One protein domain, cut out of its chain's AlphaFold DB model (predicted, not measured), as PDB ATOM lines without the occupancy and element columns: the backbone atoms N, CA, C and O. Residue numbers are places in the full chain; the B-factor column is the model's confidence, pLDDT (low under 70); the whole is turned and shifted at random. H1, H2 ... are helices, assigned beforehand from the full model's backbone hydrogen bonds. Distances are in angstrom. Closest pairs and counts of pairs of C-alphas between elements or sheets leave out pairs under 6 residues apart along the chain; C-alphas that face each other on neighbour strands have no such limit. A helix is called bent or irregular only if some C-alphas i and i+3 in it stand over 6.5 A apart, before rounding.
ATOM      1  N   ALA A   2     137.671 178.043  45.511       62.34
ATOM      2  CA  ALA A   2     137.732 176.579  45.341       62.34
ATOM      3  C   ALA A   2     136.544 175.980  44.554       62.34
ATOM      4  O   ALA A   2     136.739 175.051  43.785       62.34
ATOM      5  N   VAL A   3     135.339 176.551  44.680       72.31
ATOM      6  CA  VAL A   3     134.143 176.088  43.946       72.31
ATOM      7  C   VAL A   3     134.240 176.359  42.437       72.31
ATOM      8  O   VAL A   3     133.911 175.487  41.645       72.31
ATOM      9  N   LEU A   4     134.748 177.528  42.026       75.81
ATOM     10  CA  LEU A   4     134.959 177.849  40.605       75.81
ATOM     11  C   LEU A   4     136.094 177.012  40.002       75.81
ATOM     12  O   LEU A   4     135.954 176.481  38.908       75.81
ATOM     13  N   LEU A   5     137.198 176.851  40.740       73.00
ATOM     14  CA  LEU A   5     138.338 176.044  40.302       73.00
ATOM     15  C   LEU A   5     137.966 174.553  40.222       73.00
ATOM     16  O   LEU A   5     138.315 173.884  39.256       73.00
ATOM     17  N   GLY A   6     137.187 174.060  41.190       69.94
ATOM     18  CA  GLY A   6     136.607 172.718  41.177       69.94
ATOM     19  C   GLY A   6     135.611 172.514  40.036       69.94
ATOM     20  O   GLY A   6     135.667 171.489  39.370       69.94
ATOM     21  N   GLY A   7     134.762 173.504  39.746       74.38
ATOM     22  CA  GLY A   7     133.831 173.470  38.614       74.38
ATOM     23  C   GLY A   7     134.535 173.361  37.260       74.38
ATOM     24  O   GLY A   7     134.169 172.514  36.453       74.38
ATOM     25  N   PHE A   8     135.592 174.146  37.023       76.12
ATOM     26  CA  PHE A   8     136.366 174.047  35.779       76.12
ATOM     27  C   PHE A   8     137.108 172.716  35.655       76.12
ATOM     28  O   PHE A   8     137.065 172.097  34.594       76.12
ATOM     29  N   LEU A   9     137.710 172.227  36.745       76.00
ATOM     30  CA  LEU A   9     138.381 170.926  36.752       76.00
ATOM     31  C   LEU A   9     137.409 169.762  36.501       76.00
ATOM     32  O   LEU A   9     137.778 168.826  35.797       76.00
ATOM     33  N   LEU A  10     136.168 169.831  37.006       74.88
ATOM     34  CA  LEU A  10     135.119 168.835  36.729       74.88
ATOM     35  C   LEU A  10     134.732 168.785  35.245       74.88
ATOM     36  O   LEU A  10     134.389 167.724  34.739       74.88
ATOM     37  N   TRP A  11     134.823 169.916  34.547       69.25
ATOM     38  CA  TRP A  11     134.568 170.027  33.108       69.25
ATOM     39  C   TRP A  11     135.833 169.804  32.260       69.25
ATOM     40  O   TRP A  11     135.819 170.034  31.055       69.25
ATOM     41  N   GLY A  12     136.944 169.372  32.874       70.75
ATOM     42  CA  GLY A  12     138.224 169.137  32.194       70.75
ATOM     43  C   GLY A  12     138.961 170.412  31.761       70.75
ATOM     44  O   GLY A  12     140.015 170.334  31.131       70.75
ATOM     45  N   LEU A  13     138.446 171.588  32.121       71.00
ATOM     46  CA  LEU A  13     138.992 172.889  31.760       71.00
ATOM     47  C   LEU A  13     140.075 173.286  32.769       71.00
ATOM     48  O   LEU A  13     139.812 173.448  33.961       71.00
ATOM     49  N   ARG A  14     141.317 173.463  32.302       69.81
ATOM     50  CA  ARG A  14     142.423 173.941  33.146       69.81
ATOM     51  C   ARG A  14     142.440 175.473  33.153       69.81
ATOM     52  O   ARG A  14     142.750 176.067  32.119       69.81
ATOM     53  N   PRO A  15     142.118 176.132  34.280       64.94
ATOM     54  CA  PRO A  15     142.100 177.586  34.339       64.94
ATOM     55  C   PRO A  15     143.514 178.145  34.139       64.94
ATOM     56  O   PRO A  15     144.448 177.781  34.850       64.94
ATOM     57  N   GLY A  16     143.670 179.013  33.141       74.81
ATOM     58  CA  GLY A  16     144.937 179.620  32.743       74.81
ATOM     59  C   GLY A  16     144.812 180.330  31.388       74.81
ATOM     60  O   GLY A  16     143.741 180.285  30.782       74.81
ATOM     61  N   PRO A  17     145.888 180.954  30.871       72.00
ATOM     62  CA  PRO A  17     145.876 181.644  29.573       72.00
ATOM     63  C   PRO A  17     145.424 180.739  28.416       72.00
ATOM     64  O   PRO A  17     144.784 181.194  27.475       72.00
ATOM     65  N   LEU A  18     145.692 179.435  28.547       74.62
ATOM     66  CA  LEU A  18     145.291 178.388  27.608       74.62
ATOM     67  C   LEU A  18     143.767 178.247  27.455       74.62
ATOM     68  O   LEU A  18     143.305 177.818  26.403       74.62
ATOM     69  N   LEU A  19     142.975 178.625  28.464       75.56
ATOM     70  CA  LEU A  19     141.511 178.532  28.417       75.56
ATOM     71  C   LEU A  19     140.921 179.555  27.432       75.56
ATOM     72  O   LEU A  19     139.963 179.249  26.731       75.56
ATOM     73  N   PHE A  20     141.560 180.720  27.294       74.00
ATOM     74  CA  PHE A  20     141.189 181.741  26.311       74.00
ATOM     75  C   PHE A  20     141.563 181.356  24.873       74.00
ATOM     76  O   PHE A  20     140.947 181.856  23.938       74.00
ATOM     77  N   THR A  21     142.551 180.471  24.687       77.88
ATOM     78  CA  THR A  21     142.997 180.021  23.358       77.88
ATOM     79  C   THR A  21     142.338 178.718  22.913       77.88
ATOM     80  O   THR A  21     142.031 178.569  21.738       77.88
ATOM     81  N   GLN A  22     142.135 177.760  23.827       78.31
ATOM     82  CA  GLN A  22     141.556 176.444  23.517       78.31
ATOM     83  C   GLN A  22     140.025 176.445  23.581       78.31
ATOM     84  O   GLN A  22     139.386 175.708  22.835       78.31
ATOM     85  N   HIS A  23     139.433 177.279  24.443       76.75
ATOM     86  CA  HIS A  23     137.983 177.370  24.632       76.75
ATOM     87  C   HIS A  23     137.512 178.839  24.688       76.75
ATOM     88  O   HIS A  23     136.950 179.272  25.703       76.75
ATOM     89  N   PRO A  24     137.729 179.623  23.610       80.00
ATOM     90  CA  PRO A  24     137.403 181.049  23.576       80.00
ATOM     91  C   PRO A  24     135.911 181.316  23.806       80.00
ATOM     92  O   PRO A  24     135.575 182.228  24.559       80.00
ATOM     93  N   ASP A  25     135.023 180.491  23.245       83.31
ATOM     94  CA  ASP A  25     133.570 180.645  23.396       83.31
ATOM     95  C   ASP A  25     133.119 180.519  24.854       83.31
ATOM     96  O   ASP A  25     132.247 181.254  25.313       83.31
ATOM     97  N   PHE A  26     133.751 179.627  25.619       82.94
ATOM     98  CA  PHE A  26     133.444 179.452  27.035       82.94
ATOM     99  C   PHE A  26     134.006 180.596  27.883       82.94
ATOM    100  O   PHE A  26     133.310 181.112  28.754       82.94
ATOM    101  N   ALA A  27     135.249 181.023  27.630       82.44
ATOM    102  CA  ALA A  27     135.865 182.127  28.363       82.44
ATOM    103  C   ALA A  27     135.091 183.440  28.164       82.44
ATOM    104  O   ALA A  27     134.717 184.103  29.134       82.44
ATOM    105  N   TRP A  28     134.807 183.787  26.906       85.38
ATOM    106  CA  TRP A  28     134.041 184.980  26.561       85.38
ATOM    107  C   TRP A  28     132.569 184.846  26.939       85.38
ATOM    108  O   TRP A  28     131.998 185.814  27.431       85.38
ATOM    109  N   GLY A  29     131.977 183.654  26.821       88.19
ATOM    110  CA  GLY A  29     130.626 183.368  27.302       88.19
ATOM    111  C   GLY A  29     130.491 183.544  28.816       88.19
ATOM    112  O   GLY A  29     129.535 184.163  29.278       88.19
ATOM    113  N   LEU A  30     131.473 183.093  29.602       86.94
ATOM    114  CA  LEU A  30     131.487 183.276  31.053       86.94
ATOM    115  C   LEU A  30     131.604 184.759  31.425       86.94
ATOM    116  O   LEU A  30     130.810 185.246  32.229       86.94
ATOM    117  N   ILE A  31     132.547 185.487  30.818       87.81
ATOM    118  CA  ILE A  31     132.728 186.928  31.055       87.81
ATOM    119  C   ILE A  31     131.464 187.702  30.654       87.81
ATOM    120  O   ILE A  31     130.966 188.514  31.438       87.81
ATOM    121  N   ALA A  32     130.903 187.415  29.479       91.56
ATOM    122  CA  ALA A  32     129.671 188.031  29.001       91.56
ATOM    123  C   ALA A  32     128.483 187.707  29.920       91.56
ATOM    124  O   ALA A  32     127.735 188.612  30.278       91.56
ATOM    125  N   SER A  33     128.341 186.457  30.376       91.38
ATOM    126  CA  SER A  33     127.277 186.050  31.306       91.38
ATOM    127  C   SER A  33     127.393 186.738  32.663       91.38
ATOM    128  O   SER A  33     126.379 187.099  33.248       91.38
ATOM    129  N   MET A  34     128.614 186.987  33.147       90.62
ATOM    130  CA  MET A  34     128.839 187.727  34.385       90.62
ATOM    131  C   MET A  34     128.410 189.185  34.218       90.62
ATOM    132  O   MET A  34     127.780 189.752  35.108       90.62
ATOM    133  N   TYR A  35     128.699 189.789  33.064       95.00
ATOM    134  CA  TYR A  35     128.303 191.164  32.773       95.00
ATOM    135  C   TYR A  35     126.782 191.292  32.615       95.00
ATOM    136  O   TYR A  35     126.149 192.086  33.308       95.00
ATOM    137  N   ILE A  36     126.181 190.446  31.774       96.06
ATOM    138  CA  ILE A  36     124.730 190.377  31.558       96.06
ATOM    139  C   ILE A  36     124.011 190.030  32.864       96.06
ATOM    140  O   ILE A  36     123.003 190.646  33.190       96.06
ATOM    141  N   GLY A  37     124.549 189.098  33.649       96.00
ATOM    142  CA  GLY A  37     124.019 188.700  34.948       96.00
ATOM    143  C   GLY A  37     124.020 189.845  35.953       96.00
ATOM    144  O   GLY A  37     123.023 190.031  36.638       96.00
ATOM    145  N   ASN A  38     125.076 190.666  36.007       95.81
ATOM    146  CA  ASN A  38     125.094 191.863  36.853       95.81
ATOM    147  C   ASN A  38     124.084 192.918  36.382       95.81
ATOM    148  O   ASN A  38     123.374 193.487  37.209       95.81
ATOM    149  N   VAL A  39     123.966 193.149  35.071       96.75
ATOM    150  CA  VAL A  39     122.945 194.058  34.520       96.75
ATOM    151  C   VAL A  39     121.540 193.563  34.871       96.75
ATOM    152  O   VAL A  39     120.725 194.325  35.387       96.75
ATOM    153  N   MET A  40     121.271 192.272  34.675       96.75
ATOM    154  CA  MET A  40     120.001 191.646  35.032       96.75
ATOM    155  C   MET A  40     119.749 191.691  36.543       96.75
ATOM    156  O   MET A  40     118.629 191.953  36.963       96.75
ATOM    157  N   LEU A  41     120.779 191.496  37.369       95.38
ATOM    158  CA  LEU A  41     120.698 191.598  38.827       95.38
ATOM    159  C   LEU A  41     120.327 193.018  39.265       95.38
ATOM    160  O   LEU A  41     119.539 193.181  40.193       95.38
ATOM    161  N   VAL A  42     120.863 194.049  38.609       96.69
ATOM    162  CA  VAL A  42     120.487 195.446  38.867       96.69
ATOM    163  C   VAL A  42     119.035 195.692  38.467       96.69
ATOM    164  O   VAL A  42     118.275 196.225  39.272       96.69
ATOM    165  N   LEU A  43     118.621 195.258  37.273       96.50
ATOM    166  CA  LEU A  43     117.231 195.384  36.818       96.50
ATOM    167  C   LEU A  43     116.258 194.673  37.767       96.50
ATOM    168  O   LEU A  43     115.249 195.248  38.172       96.50
ATOM    169  N   LEU A  44     116.595 193.448  38.173       96.12
ATOM    170  CA  LEU A  44     115.807 192.658  39.107       96.12
ATOM    171  C   LEU A  44     115.747 193.321  40.482       96.12
ATOM    172  O   LEU A  44     114.676 193.372  41.074       96.12
ATOM    173  N   ASN A  45     116.859 193.869  40.980       95.94
ATOM    174  CA  ASN A  45     116.860 194.616  42.235       95.94
ATOM    175  C   ASN A  45     115.968 195.852  42.148       95.94
ATOM    176  O   ASN A  45     115.172 196.064  43.054       95.94
ATOM    177  N   ILE A  46     116.034 196.639  41.071       95.62
ATOM    178  CA  ILE A  46     115.170 197.817  40.900       95.62
ATOM    179  C   ILE A  46     113.694 197.403  40.876       95.62
ATOM    180  O   ILE A  46     112.876 198.041  41.532       95.62
ATOM    181  N   PHE A  47     113.356 196.313  40.183       95.12
ATOM    182  CA  PHE A  47     111.984 195.805  40.116       95.12
ATOM    183  C   PHE A  47     111.496 195.184  41.435       95.12
ATOM    184  O   PHE A  47     110.340 195.359  41.813       95.12
ATOM    185  N   ALA A  48     112.362 194.478  42.164       95.00
ATOM    186  CA  ALA A  48     112.015 193.807  43.415       95.00
ATOM    187  C   ALA A  48     112.063 194.740  44.638       95.00
ATOM    188  O   ALA A  48     111.341 194.521  45.609       95.00
ATOM    189  N   THR A  49     112.866 195.807  44.602       94.25
ATOM    190  CA  THR A  49     112.954 196.808  45.678       94.25
ATOM    191  C   THR A  49     111.590 197.367  46.098       94.25
ATOM    192  O   THR A  49     111.348 197.379  47.300       94.25
ATOM    193  N   PRO A  50     110.662 197.786  45.209       91.00
ATOM    194  CA  PRO A  50     109.346 198.267  45.641       91.00
ATOM    195  C   PRO A  50     108.510 197.185  46.337       91.00
ATOM    196  O   PRO A  50     107.774 197.501  47.272       91.00
ATOM    197  N   LEU A  51     108.658 195.911  45.955       90.69
ATOM    198  CA  LEU A  51     107.993 194.798  46.636       90.69
ATOM    199  C   LEU A  51     108.520 194.635  48.071       90.69
ATOM    200  O   LEU A  51     107.733 194.554  49.012       90.69
ATOM    201  N   PHE A  52     109.844 194.657  48.257       87.94
ATOM    202  CA  PHE A  52     110.456 194.597  49.589       87.94
ATOM    203  C   PHE A  52     110.215 195.868  50.412       87.94
ATOM    204  O   PHE A  52     110.015 195.789  51.620       87.94
ATOM    205  N   ALA A  53     110.177 197.036  49.770       89.00
ATOM    206  CA  ALA A  53     109.867 198.304  50.418       89.00
ATOM    207  C   ALA A  53     108.420 198.331  50.923       89.00
ATOM    208  O   ALA A  53     108.177 198.832  52.014       89.00
ATOM    209  N   SER A  54     107.472 197.739  50.188       87.31
ATOM    210  CA  SER A  54     106.080 197.593  50.635       87.31
ATOM    211  C   SER A  54     105.974 196.800  51.944       87.31
ATOM    212  O   SER A  54     105.174 197.135  52.816       87.31
ATOM    213  N   LEU A  55     106.858 195.819  52.163       87.06
ATOM    214  CA  LEU A  55     106.891 195.066  53.417       87.06
ATOM    215  C   LEU A  55     107.180 195.965  54.633       87.06
ATOM    216  O   LEU A  55     106.654 195.692  55.708       87.06
ATOM    217  N   LEU A  56     107.939 197.060  54.468       86.19
ATOM    218  CA  LEU A  56     108.213 198.024  55.545       86.19
ATOM    219  C   LEU A  56     106.969 198.820  55.969       86.19
ATOM    220  O   LEU A  56     106.941 199.307  57.096       86.19
ATOM    221  N   TRP A  57     105.952 198.943  55.107       88.06
ATOM    222  CA  TRP A  57     104.701 199.644  55.431       88.06
ATOM    223  C   TRP A  57     103.783 198.823  56.342       88.06
ATOM    224  O   TRP A  57     102.890 199.372  56.985       88.06
ATOM    225  N   VAL A  58     104.002 197.509  56.425       90.06
ATOM    226  CA  VAL A  58     103.285 196.633  57.355       90.06
ATOM    227  C   VAL A  58     103.661 197.022  58.793       90.06
ATOM    228  O   VAL A  58     104.844 197.197  59.083       90.06
ATOM    229  N   PRO A  59     102.701 197.141  59.731       90.62
ATOM    230  CA  PRO A  59     103.012 197.513  61.106       90.62
ATOM    231  C   PRO A  59     104.010 196.534  61.736       90.62
ATOM    232  O   PRO A  59     103.899 195.314  61.581       90.62
ATOM    233  N   TYR A  60     104.959 197.078  62.503       87.19
ATOM    234  CA  TYR A  60     106.080 196.332  63.092       87.19
ATOM    235  C   TYR A  60     105.647 195.093  63.891       87.19
ATOM    236  O   TYR A  60     106.348 194.085  63.896       87.19
ATOM    237  N   ALA A  61     104.473 195.134  64.532       91.94
ATOM    238  CA  ALA A  61     103.925 193.998  65.272       91.94
ATOM    239  C   ALA A  61     103.681 192.765  64.381       91.94
ATOM    240  O   ALA A  61     104.001 191.647  64.780       91.94
ATOM    241  N   ILE A  62     103.168 192.962  63.161       92.81
ATOM    242  CA  ILE A  62     102.905 191.870  62.214       92.81
ATOM    243  C   ILE A  62     104.228 191.325  61.666       92.81
ATOM    244  O   ILE A  62     104.427 190.112  61.639       92.81
ATOM    245  N   GLN A  63     105.167 192.205  61.301       89.88
ATOM    246  CA  GLN A  63     106.505 191.791  60.858       89.88
ATOM    247  C   GLN A  63     107.219 190.959  61.933       89.88
ATOM    248  O   GLN A  63     107.761 189.896  61.639       89.88
ATOM    249  N   ALA A  64     107.176 191.413  63.188       89.81
ATOM    250  CA  ALA A  64     107.764 190.698  64.313       89.81
ATOM    251  C   ALA A  64     107.123 189.316  64.512       89.81
ATOM    252  O   ALA A  64     107.845 188.346  64.727       89.81
ATOM    253  N   ALA A  65     105.797 189.200  64.378       92.94
ATOM    254  CA  ALA A  65     105.101 187.917  64.464       92.94
ATOM    255  C   ALA A  65     105.564 186.932  63.377       92.94
ATOM    256  O   ALA A  65     105.889 185.789  63.694       92.94
ATOM    257  N   PHE A  66     105.673 187.377  62.119       94.31
ATOM    258  CA  PHE A  66     106.190 186.539  61.030       94.31
ATOM    259  C   PHE A  66     107.652 186.134  61.243       94.31
ATOM    260  O   PHE A  66     107.997 184.975  61.031       94.31
ATOM    261  N   VAL A  67     108.510 187.053  61.699       92.00
ATOM    262  CA  VAL A  67     109.917 186.742  61.997       92.00
ATOM    263  C   VAL A  67     110.020 185.684  63.094       92.00
ATOM    264  O   VAL A  67     110.779 184.728  62.942       92.00
ATOM    265  N   VAL A  68     109.246 185.814  64.177       91.94
ATOM    266  CA  VAL A  68     109.224 184.822  65.262       91.94
ATOM    267  C   VAL A  68     108.698 183.481  64.756       91.94
ATOM    268  O   VAL A  68     109.329 182.459  65.011       91.94
ATOM    269  N   LEU A  69     107.611 183.478  63.981       93.88
ATOM    270  CA  LEU A  69     107.044 182.263  63.393       93.88
ATOM    271  C   LEU A  69     108.069 181.525  62.521       93.88
ATOM    272  O   LEU A  69     108.331 180.345  62.746       93.88
ATOM    273  N   PHE A  70     108.696 182.219  61.569       93.00
ATOM    274  CA  PHE A  70     109.715 181.618  60.705       93.00
ATOM    275  C   PHE A  70     110.959 181.182  61.477       93.00
ATOM    276  O   PHE A  70     111.558 180.171  61.126       93.00
ATOM    277  N   SER A  71     111.329 181.890  62.546       89.94
ATOM    278  CA  SER A  71     112.462 181.499  63.389       89.94
ATOM    279  C   SER A  71     112.175 180.222  64.181       89.94
ATOM    280  O   SER A  71     113.046 179.362  64.265       89.94
ATOM    281  N   VAL A  72     110.956 180.056  64.708       90.50
ATOM    282  CA  VAL A  72     110.537 178.829  65.408       90.50
ATOM    283  C   VAL A  72     110.488 177.647  64.440       90.50
ATOM    284  O   VAL A  72     111.049 176.592  64.731       90.50
ATOM    285  N   VAL A  73     109.877 177.829  63.265       91.75
ATOM    286  CA  VAL A  73     109.819 176.789  62.223       91.75
ATOM    287  C   VAL A  73     111.223 176.431  61.733       91.75
ATOM    288  O   VAL A  73     111.541 175.253  61.597       91.75
ATOM    289  N   GLY A  74     112.084 177.426  61.510       90.00
ATOM    290  CA  GLY A  74     113.467 177.222  61.082       90.00
ATOM    291  C   GLY A  74     114.309 176.485  62.124       90.00
ATOM    292  O   GLY A  74     115.003 175.535  61.773       90.00
ATOM    293  N   ALA A  75     114.211 176.870  63.400       88.69
ATOM    294  CA  ALA A  75     114.915 176.199  64.494       88.69
ATOM    295  C   ALA A  75     114.461 174.741  64.652       88.69
ATOM    296  O   ALA A  75     115.291 173.851  64.811       88.69
ATOM    297  N   TYR A  76     113.156 174.482  64.545       88.50
ATOM    298  CA  TYR A  76     112.621 173.127  64.644       88.50
ATOM    299  C   TYR A  76     112.984 172.256  63.428       88.50
ATOM    300  O   TYR A  76     113.313 171.086  63.588       88.50
ATOM    301  N   SER A  77     112.987 172.822  62.216       90.81
ATOM    302  CA  SER A  77     113.210 172.079  60.963       90.81
ATOM    303  C   SER A  77     114.624 171.497  60.820       90.81
ATOM    304  O   SER A  77     114.799 170.461  60.182       90.81
ATOM    305  N   LEU A  78     115.642 172.121  61.426       84.75
ATOM    306  CA  LEU A  78     117.037 171.691  61.265       84.75
ATOM    307  C   LEU A  78     117.342 170.350  61.946       84.75
ATOM    308  O   LEU A  78     117.967 169.491  61.329       84.75
ATOM    309  N   ASN A  79     116.905 170.165  63.195       82.81
ATOM    310  CA  ASN A  79     117.227 168.967  63.983       82.81
ATOM    311  C   ASN A  79     115.994 168.232  64.538       82.81
ATOM    312  O   ASN A  79     116.166 167.242  65.246       82.81
ATOM    313  N   ASN A  80     114.764 168.698  64.265       84.44
ATOM    314  CA  ASN A  80     113.514 168.194  64.868       84.44
ATOM    315  C   ASN A  80     113.573 168.076  66.405       84.44
ATOM    316  O   ASN A  80     112.904 167.236  67.006       84.44
ATOM    317  N   ASN A  81     114.390 168.909  67.056       87.56
ATOM    318  CA  ASN A  81     114.603 168.873  68.495       87.56
ATOM    319  C   ASN A  81     113.877 170.053  69.164       87.56
ATOM    320  O   ASN A  81     114.173 171.205  68.838       87.56
ATOM    321  N   PRO A  82     112.971 169.819  70.135       86.50
ATOM    322  CA  PRO A  82     112.317 170.904  70.868       86.50
ATOM    323  C   PRO A  82     113.298 171.769  71.679       86.50
ATOM    324  O   PRO A  82     112.991 172.924  71.971       86.50
ATOM    325  N   LEU A  83     114.488 171.252  72.017       89.81
ATOM    326  CA  LEU A  83     115.527 172.001  72.732       89.81
ATOM    327  C   LEU A  83     116.020 173.208  71.908       89.81
ATOM    328  O   LEU A  83     116.213 174.290  72.462       89.81
ATOM    329  N   ASP A  84     116.113 173.075  70.584       88.62
ATOM    330  CA  ASP A  84     116.548 174.160  69.693       88.62
ATOM    331  C   ASP A  84     115.559 175.336  69.715       88.62
ATOM    332  O   ASP A  84     115.962 176.499  69.670       88.62
ATOM    333  N   VAL A  85     114.262 175.048  69.879       89.62
ATOM    334  CA  VAL A  85     113.215 176.069  70.033       89.62
ATOM    335  C   VAL A  85     113.349 176.789  71.376       89.62
ATOM    336  O   VAL A  85     113.239 178.013  71.434       89.62
ATOM    337  N   VAL A  86     113.644 176.063  72.459       91.94
ATOM    338  CA  VAL A  86     113.879 176.664  73.785       91.94
ATOM    339  C   VAL A  86     115.101 177.584  73.759       91.94
ATOM    340  O   VAL A  86     115.032 178.712  74.250       91.94
ATOM    341  N   VAL A  87     116.203 177.145  73.144       91.31
ATOM    342  CA  VAL A  87     117.418 177.959  72.973       91.31
ATOM    343  C   VAL A  87     117.125 179.183  72.109       91.31
ATOM    344  O   VAL A  87     117.528 180.289  72.465       91.31
ATOM    345  N   MET A  88     116.372 179.024  71.019       91.25
ATOM    346  CA  MET A  88     115.948 180.131  70.160       91.25
ATOM    347  C   MET A  88     115.133 181.180  70.931       91.25
ATOM    348  O   MET A  88     115.420 182.372  70.817       91.25
ATOM    349  N   ILE A  89     114.178 180.764  71.769       91.50
ATOM    350  CA  ILE A  89     113.403 181.681  72.618       91.50
ATOM    351  C   ILE A  89     114.310 182.367  73.649       91.50
ATOM    352  O   ILE A  89     114.232 183.585  73.812       91.50
ATOM    353  N   ALA A  90     115.206 181.625  74.307       93.44
ATOM    354  CA  ALA A  90     116.140 182.183  75.287       93.44
ATOM    355  C   ALA A  90     117.051 183.260  74.669       93.44
ATOM    356  O   ALA A  90     117.176 184.360  75.210       93.44
ATOM    357  N   PHE A  91     117.627 182.990  73.493       89.56
ATOM    358  CA  PHE A  91     118.428 183.967  72.749       89.56
ATOM    359  C   PHE A  91     117.585 185.113  72.170       89.56
ATOM    360  O   PHE A  91     118.072 186.239  72.085       89.56
ATOM    361  N   GLY A  92     116.317 184.877  71.827       89.44
ATOM    362  CA  GLY A  92     115.373 185.927  71.434       89.44
ATOM    363  C   GLY A  92     115.098 186.922  72.566       89.44
ATOM    364  O   GLY A  92     115.149 188.135  72.352       89.44
ATOM    365  N   ILE A  93     114.889 186.424  73.790       90.88
ATOM    366  CA  ILE A  93     114.731 187.252  74.996       90.88
ATOM    367  C   ILE A  93     116.026 188.016  75.294       90.88
ATOM    368  O   ILE A  93     115.982 189.221  75.552       90.88
ATOM    369  N   LEU A  94     117.182 187.350  75.202       90.06
ATOM    370  CA  LEU A  94     118.488 187.996  75.354       90.06
ATOM    371  C   LEU A  94     118.656 189.141  74.341       90.06
ATOM    372  O   LEU A  94     119.011 190.255  74.719       90.06
ATOM    373  N   GLY A  95     118.326 188.904  73.069       86.31
ATOM    374  CA  GLY A  95     118.358 189.922  72.020       86.31
ATOM    375  C   GLY A  95     117.416 191.099  72.295       86.31
ATOM    376  O   GLY A  95     117.791 192.255  72.087       86.31
ATOM    377  N   PHE A  96     116.218 190.837  72.829       86.44
ATOM    378  CA  PHE A  96     115.285 191.886  73.248       86.44
ATOM    379  C   PHE A  96     115.845 192.731  74.400       86.44
ATOM    380  O   PHE A  96     115.749 193.960  74.364       86.44
ATOM    381  N   ALA A  97     116.482 192.098  75.389       87.81
ATOM    382  CA  ALA A  97     117.165 192.807  76.466       87.81
ATOM    383  C   ALA A  97     118.297 193.684  75.908       87.81
ATOM    384  O   ALA A  97     118.366 194.871  76.213       87.81
ATOM    385  N   MET A  98     119.126 193.164  75.002       83.44
ATOM    386  CA  MET A  98     120.213 193.936  74.387       83.44
ATOM    387  C   MET A  98     119.712 195.147  73.594       83.44
ATOM    388  O   MET A  98     120.328 196.209  73.659       83.44
ATOM    389  N   LYS A  99     118.565 195.022  72.913       80.94
ATOM    390  CA  LYS A  99     117.900 196.150  72.244       80.94
ATOM    391  C   LYS A  99     117.455 197.229  73.238       80.94
ATOM    392  O   LYS A  99     117.549 198.407  72.921       80.94
ATOM    393  N   ARG A 100     116.998 196.849  74.440       80.88
ATOM    394  CA  ARG A 100     116.646 197.793  75.522       80.88
ATOM    395  C   ARG A 100     117.858 198.511  76.120       80.88
ATOM    396  O   ARG A 100     117.690 199.588  76.673       80.88
ATOM    397  N   LEU A 101     119.044 197.918  76.018       81.81
ATOM    398  CA  LEU A 101     120.316 198.482  76.480       81.81
ATOM    399  C   LEU A 101     121.051 199.297  75.390       81.81
ATOM    400  O   LEU A 101     122.221 199.630  75.575       81.81
ATOM    401  N   ASP A 102     120.396 199.593  74.259       75.81
ATOM    402  CA  ASP A 102     120.963 200.312  73.104       75.81
ATOM    403  C   ASP A 102     122.261 199.690  72.550       75.81
ATOM    404  O   ASP A 102     123.103 200.365  71.945       75.81
ATOM    405  N   TYR A 103     122.442 198.374  72.720       76.94
ATOM    406  CA  TYR A 103     123.563 197.690  72.088       76.94
ATOM    407  C   TYR A 103     123.331 197.584  70.576       76.94
ATOM    408  O   TYR A 103     122.260 197.151  70.137       76.94
ATOM    409  N   PRO A 104     124.336 197.919  69.746       77.88
ATOM    410  CA  PRO A 104     124.206 197.823  68.301       77.88
ATOM    411  C   PRO A 104     124.105 196.352  67.876       77.88
ATOM    412  O   PRO A 104     125.107 195.636  67.834       77.88
ATOM    413  N   ALA A 105     122.899 195.910  67.508       76.94
ATOM    414  CA  ALA A 105     122.629 194.537  67.067       76.94
ATOM    415  C   ALA A 105     123.530 194.101  65.895       76.94
ATOM    416  O   ALA A 105     123.998 192.964  65.854       76.94
ATOM    417  N   ALA A 106     123.845 195.029  64.984       80.94
ATOM    418  CA  ALA A 106     124.746 194.786  63.860       80.94
ATOM    419  C   ALA A 106     126.150 194.332  64.305       80.94
ATOM    420  O   ALA A 106     126.716 193.422  63.704       80.94
ATOM    421  N   GLY A 107     126.696 194.913  65.381       82.06
ATOM    422  CA  GLY A 107     128.011 194.531  65.903       82.06
ATOM    423  C   GLY A 107     128.020 193.118  66.485       82.06
ATOM    424  O   GLY A 107     128.991 192.385  66.312       82.06
ATOM    425  N   LEU A 108     126.918 192.711  67.117       83.19
ATOM    426  CA  LEU A 108     126.770 191.373  67.684       83.19
ATOM    427  C   LEU A 108     126.669 190.298  66.598       83.19
ATOM    428  O   LEU A 108     127.372 189.295  66.669       83.19
ATOM    429  N   ILE A 109     125.843 190.530  65.574       84.69
ATOM    430  CA  ILE A 109     125.709 189.614  64.432       84.69
ATOM    431  C   ILE A 109     127.053 189.479  63.711       84.69
ATOM    432  O   ILE A 109     127.483 188.370  63.399       84.69
ATOM    433  N   LEU A 110     127.748 190.599  63.496       85.12
ATOM    434  CA  LEU A 110     129.068 190.596  62.876       85.12
ATOM    435  C   LEU A 110     130.076 189.797  63.714       85.12
ATOM    436  O   LEU A 110     130.797 188.970  63.165       85.12
ATOM    437  N   GLY A 111     130.089 189.980  65.036       86.06
ATOM    438  CA  GLY A 111     130.923 189.192  65.945       86.06
ATOM    439  C   GLY A 111     130.598 187.696  65.911       86.06
ATOM    440  O   GLY A 111     131.514 186.879  65.878       86.06
ATOM    441  N   LEU A 112     129.315 187.330  65.851       87.69
ATOM    442  CA  LEU A 112     128.870 185.936  65.788       87.69
ATOM    443  C   LEU A 112     129.317 185.241  64.494       87.69
ATOM    444  O   LEU A 112     129.738 184.089  64.534       87.69
ATOM    445  N   VAL A 113     129.254 185.933  63.354       89.00
ATOM    446  CA  VAL A 113     129.669 185.383  62.051       89.00
ATOM    447  C   VAL A 113     131.194 185.366  61.909       89.00
ATOM    448  O   VAL A 113     131.763 184.394  61.411       89.00
ATOM    449  N   LEU A 114     131.874 186.429  62.350       88.12
ATOM    450  CA  LEU A 114     133.331 186.537  62.251       88.12
ATOM    451  C   LEU A 114     134.064 185.693  63.296       88.12
ATOM    452  O   LEU A 114     135.180 185.261  63.027       88.12
ATOM    453  N   GLY A 115     133.463 185.436  64.458       89.31
ATOM    454  CA  GLY A 115     134.074 184.690  65.559       89.31
ATOM    455  C   GLY A 115     134.599 183.312  65.141       89.31
ATOM    456  O   GLY A 115     135.796 183.065  65.281       89.31
ATOM    457  N   PRO A 116     133.770 182.430  64.548       90.88
ATOM    458  CA  PRO A 116     134.217 181.128  64.053       90.88
ATOM    459  C   PRO A 116     135.316 181.230  62.992       90.88
ATOM    460  O   PRO A 116     136.226 180.403  62.948       90.88
ATOM    461  N   LEU A 117     135.255 182.254  62.136       88.81
ATOM    462  CA  LEU A 117     136.254 182.482  61.096       88.81
ATOM    463  C   LEU A 117     137.597 182.931  61.698       88.81
ATOM    464  O   LEU A 117     138.656 182.476  61.257       88.81
ATOM    465  N   ALA A 118     137.547 183.772  62.732       86.69
ATOM    466  CA  ALA A 118     138.701 184.218  63.501       86.69
ATOM    467  C   ALA A 118     139.326 183.062  64.291       86.69
ATOM    468  O   ALA A 118     140.526 182.837  64.169       86.69
ATOM    469  N   GLU A 119     138.524 182.270  65.008       89.50
ATOM    470  CA  GLU A 119     138.972 181.080  65.743       89.50
ATOM    471  C   GLU A 119     139.623 180.060  64.803       89.50
ATOM    472  O   GLU A 119     140.708 179.546  65.078       89.50
ATOM    473  N   LYS A 120     139.010 179.800  63.642       89.25
ATOM    474  CA  LYS A 120     139.577 178.897  62.635       89.25
ATOM    475  C   LYS A 120     140.914 179.411  62.106       89.25
ATOM    476  O   LYS A 120     141.854 178.631  61.982       89.25
ATOM    477  N   SER A 121     141.015 180.708  61.825       85.50
ATOM    478  CA  SER A 121     142.254 181.336  61.345       85.50
ATOM    479  C   SER A 121     143.347 181.350  62.418       85.50
ATOM    480  O   SER A 121     144.515 181.104  62.113       85.50
ATOM    481  N   LEU A 122     142.972 181.571  63.682       83.94
ATOM    482  CA  LEU A 122     143.862 181.506  64.837       83.94
ATOM    483  C   LEU A 122     144.406 180.086  65.019       83.94
ATOM    484  O   LEU A 122     145.620 179.892  65.039       83.94
ATOM    485  N   ARG A 123     143.520 179.082  65.059       85.62
ATOM    486  CA  ARG A 123     143.903 177.666  65.136       85.62
ATOM    487  C   ARG A 123     144.789 177.256  63.975       85.62
ATOM    488  O   ARG A 123     145.814 176.629  64.193       85.62
ATOM    489  N   GLN A 124     144.428 177.633  62.751       84.19
ATOM    490  CA  GLN A 124     145.235 177.347  61.569       84.19
ATOM    491  C   GLN A 124     146.648 177.929  61.707       84.19
ATOM    492  O   GLN A 124     147.624 177.231  61.436       84.19
ATOM    493  N   SER A 125     146.763 179.172  62.176       81.88
ATOM    494  CA  SER A 125     148.050 179.843  62.386       81.88
ATOM    495  C   SER A 125     148.885 179.164  63.476       81.88
ATOM    496  O   SER A 125     150.079 178.945  63.283       81.88
ATOM    497  N   LEU A 126     148.264 178.759  64.589       81.75
ATOM    498  CA  LEU A 126     148.934 178.039  65.678       81.75
ATOM    499  C   LEU A 126     149.375 176.630  65.259       81.75
ATOM    500  O   LEU A 126     150.475 176.209  65.608       81.75
ATOM    501  N   THR A 127     148.576 175.921  64.461       82.56
ATOM    502  CA  THR A 127     148.947 174.608  63.911       82.56
ATOM    503  C   THR A 127     150.127 174.718  62.944       82.56
ATOM    504  O   THR A 127     151.059 173.922  63.025       82.56
ATOM    505  N   LEU A 128     150.140 175.738  62.074       81.00
ATOM    506  CA  LEU A 128     151.289 176.054  61.211       81.00
ATOM    507  C   LEU A 128     152.551 176.387  62.025       81.00
ATOM    508  O   LEU A 128     153.656 176.063  61.594       81.00
ATOM    509  N   SER A 129     152.376 176.980  63.209       73.75
ATOM    510  CA  SER A 129     153.439 177.309  64.167       73.75
ATOM    511  C   SER A 129     153.931 176.138  65.020       73.75
ATOM    512  O   SER A 129     154.876 176.293  65.788       73.75
ATOM    513  N   ARG A 130     153.272 174.973  64.964       76.00
ATOM    514  CA  ARG A 130     153.457 173.891  65.955       76.00
ATOM    515  C   ARG A 130     153.221 174.348  67.410       76.00
ATOM    516  O   ARG A 130     153.836 173.819  68.328       76.00
ATOM    517  N   GLY A 131     152.316 175.306  67.622       68.69
ATOM    518  CA  GLY A 131     151.915 175.785  68.952       68.69
ATOM    519  C   GLY A 131     152.721 176.962  69.510       68.69
ATOM    520  O   GLY A 131     152.443 177.395  70.626       68.69
ATOM    521  N   ASP A 132     153.673 177.513  68.757       74.75
ATOM    522  CA  ASP A 132     154.496 178.626  69.232       74.75
ATOM    523  C   ASP A 132     153.789 179.984  69.017       74.75
ATOM    524  O   ASP A 132     153.502 180.391  67.886       74.75
ATOM    525  N   TRP A 133     153.474 180.702  70.102       68.56
ATOM    526  CA  TRP A 133     152.793 182.013  70.059       68.56
ATOM    527  C   TRP A 133     153.696 183.130  69.511       68.56
ATOM    528  O   TRP A 133     153.222 184.208  69.147       68.56
ATOM    529  N   SER A 134     154.998 182.860  69.390       68.31
ATOM    530  CA  SER A 134     155.996 183.772  68.831       68.31
ATOM    531  C   SER A 134     155.785 184.085  67.341       68.31
ATOM    532  O   SER A 134     156.339 185.067  66.840       68.31
ATOM    533  N   ILE A 135     154.933 183.342  66.618       68.62
ATOM    534  CA  ILE A 135     154.616 183.626  65.205       68.62
ATOM    535  C   ILE A 135     153.930 184.976  64.986       68.62
ATOM    536  O   ILE A 135     154.158 185.617  63.956       68.62
TER     537      ILE A 135
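What this domain is: This is residues 2 to 135 of the 185 residues of the protein "Tripartite tricarboxylate transporter permease" of Chloroflexia bacterium (UniProt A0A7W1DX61). Picture an open, hollow frame of helices: the long bent helix H3 makes one whole side of it, the short H2 and H1 fold back from the beginning of H3, and beyond residue 57 of H3 a tight link leads into H4, which makes a helical hairpin with H5. After H5 the bent helix H6 leads off as an arm, with residues 109 to 122 standing free, and the middle between these parts is empty. The printed part has 134 residues with six named helices, H1 to H6 in order along the chain, and no named strand; the class is all helix. The whole is extended, with a radius of gyration of the C-alphas of 23.3 A and spans of 60 by 54 by 33 A.

Where its parts are: Begin with the longest helix, H3, residues 24 to 57, assigned as one helix by its hydrogen bonds but bent, for C-alphas 47 and 50 are 6.6 A apart. Find C-alpha 24 at (137.403, 181.049, 23.576); from there arm H3a, residues 24 to 47, runs 33.7 A, and arm H3b, residues 50 to 57, runs on from C-alpha 50 for 10.9 A. Before it look for H1, residues 2 to 10, 11.9 A long from C-alpha 2 at (137.732, 176.579, 45.341), and H2, residues 17 to 22, 9.1 A long. After it come H4, residues 60 to 79, 29.6 A long, and H5, residues 82 to 100, 27.6 A long. H4 is neither bent nor irregular, but only just: C-alphas 76 and 79 are 6.2 A apart. The last helix, H6, residues 105 to 128, is again one helix by its hydrogen bonds but bent, with C-alphas 113 and 116 6.5 A apart; arm H6a, residues 105 to 113, is 12.6 A long, and arm H6b, residues 116 to 128, is 18.0 A long and ends at C-alpha 128 at (151.289, 176.054, 61.211).

How they stand to each other: Start at the bend of the longest helix, where H3a and H3b stand at a steep tilt of 36 degrees, only just beyond shallow. At the beginning of H3a, residues 27 to 28 alone touch H2, only at the corner and only just, with 3 pairs of C-alphas within 8 A; the closest C-alphas, of Phe 20 and Ala 27, are 5.7 A apart, and the two lines are about perpendicular at 74 degrees. H1 touches no helix. At the other end, H3b and H4 are only just apart, their closest C-alphas 8.1 A from each other. H4 and H5 form a helical hairpin: they touch through residues 71 to 76 and 82 to 88 alone, with the closest C-alphas, of Ala 75 and Val 85, 5.8 A apart. They run opposite ways at a shallow tilt of 34.8 degrees, only just short of steep. H5 and H6a are close but not clearly touching, with the closest C-alphas, of Lys 99 and Ala 105, 7.2 A apart; they run opposite ways at a steep tilt of 41 degrees. H6a and H6b stand at a steep tilt of 36 degrees, only just beyond shallow, and H6b touches no helix. Look along the backbone of H1, H3a, H5, H6a and H6b, and each O i to N i+4 pair is within hydrogen-bond range; in range are 1 of 2 in H2, 15 of 16 in H4 and 1 of 4 in H3b, where 5 of 5 O i to N i+3 pairs are in range.

The domain as a whole: The two C-alphas farthest apart are those of Gln 22 and Arg 100, at 61.5 A. The printed part runs from residue 2 to 135 with no cut, and no link is long. Mean pLDDT of the printed part is 85.0; look for values under 70 at residues 2, 6, 11, 14 to 15, 131 and 133 to 135.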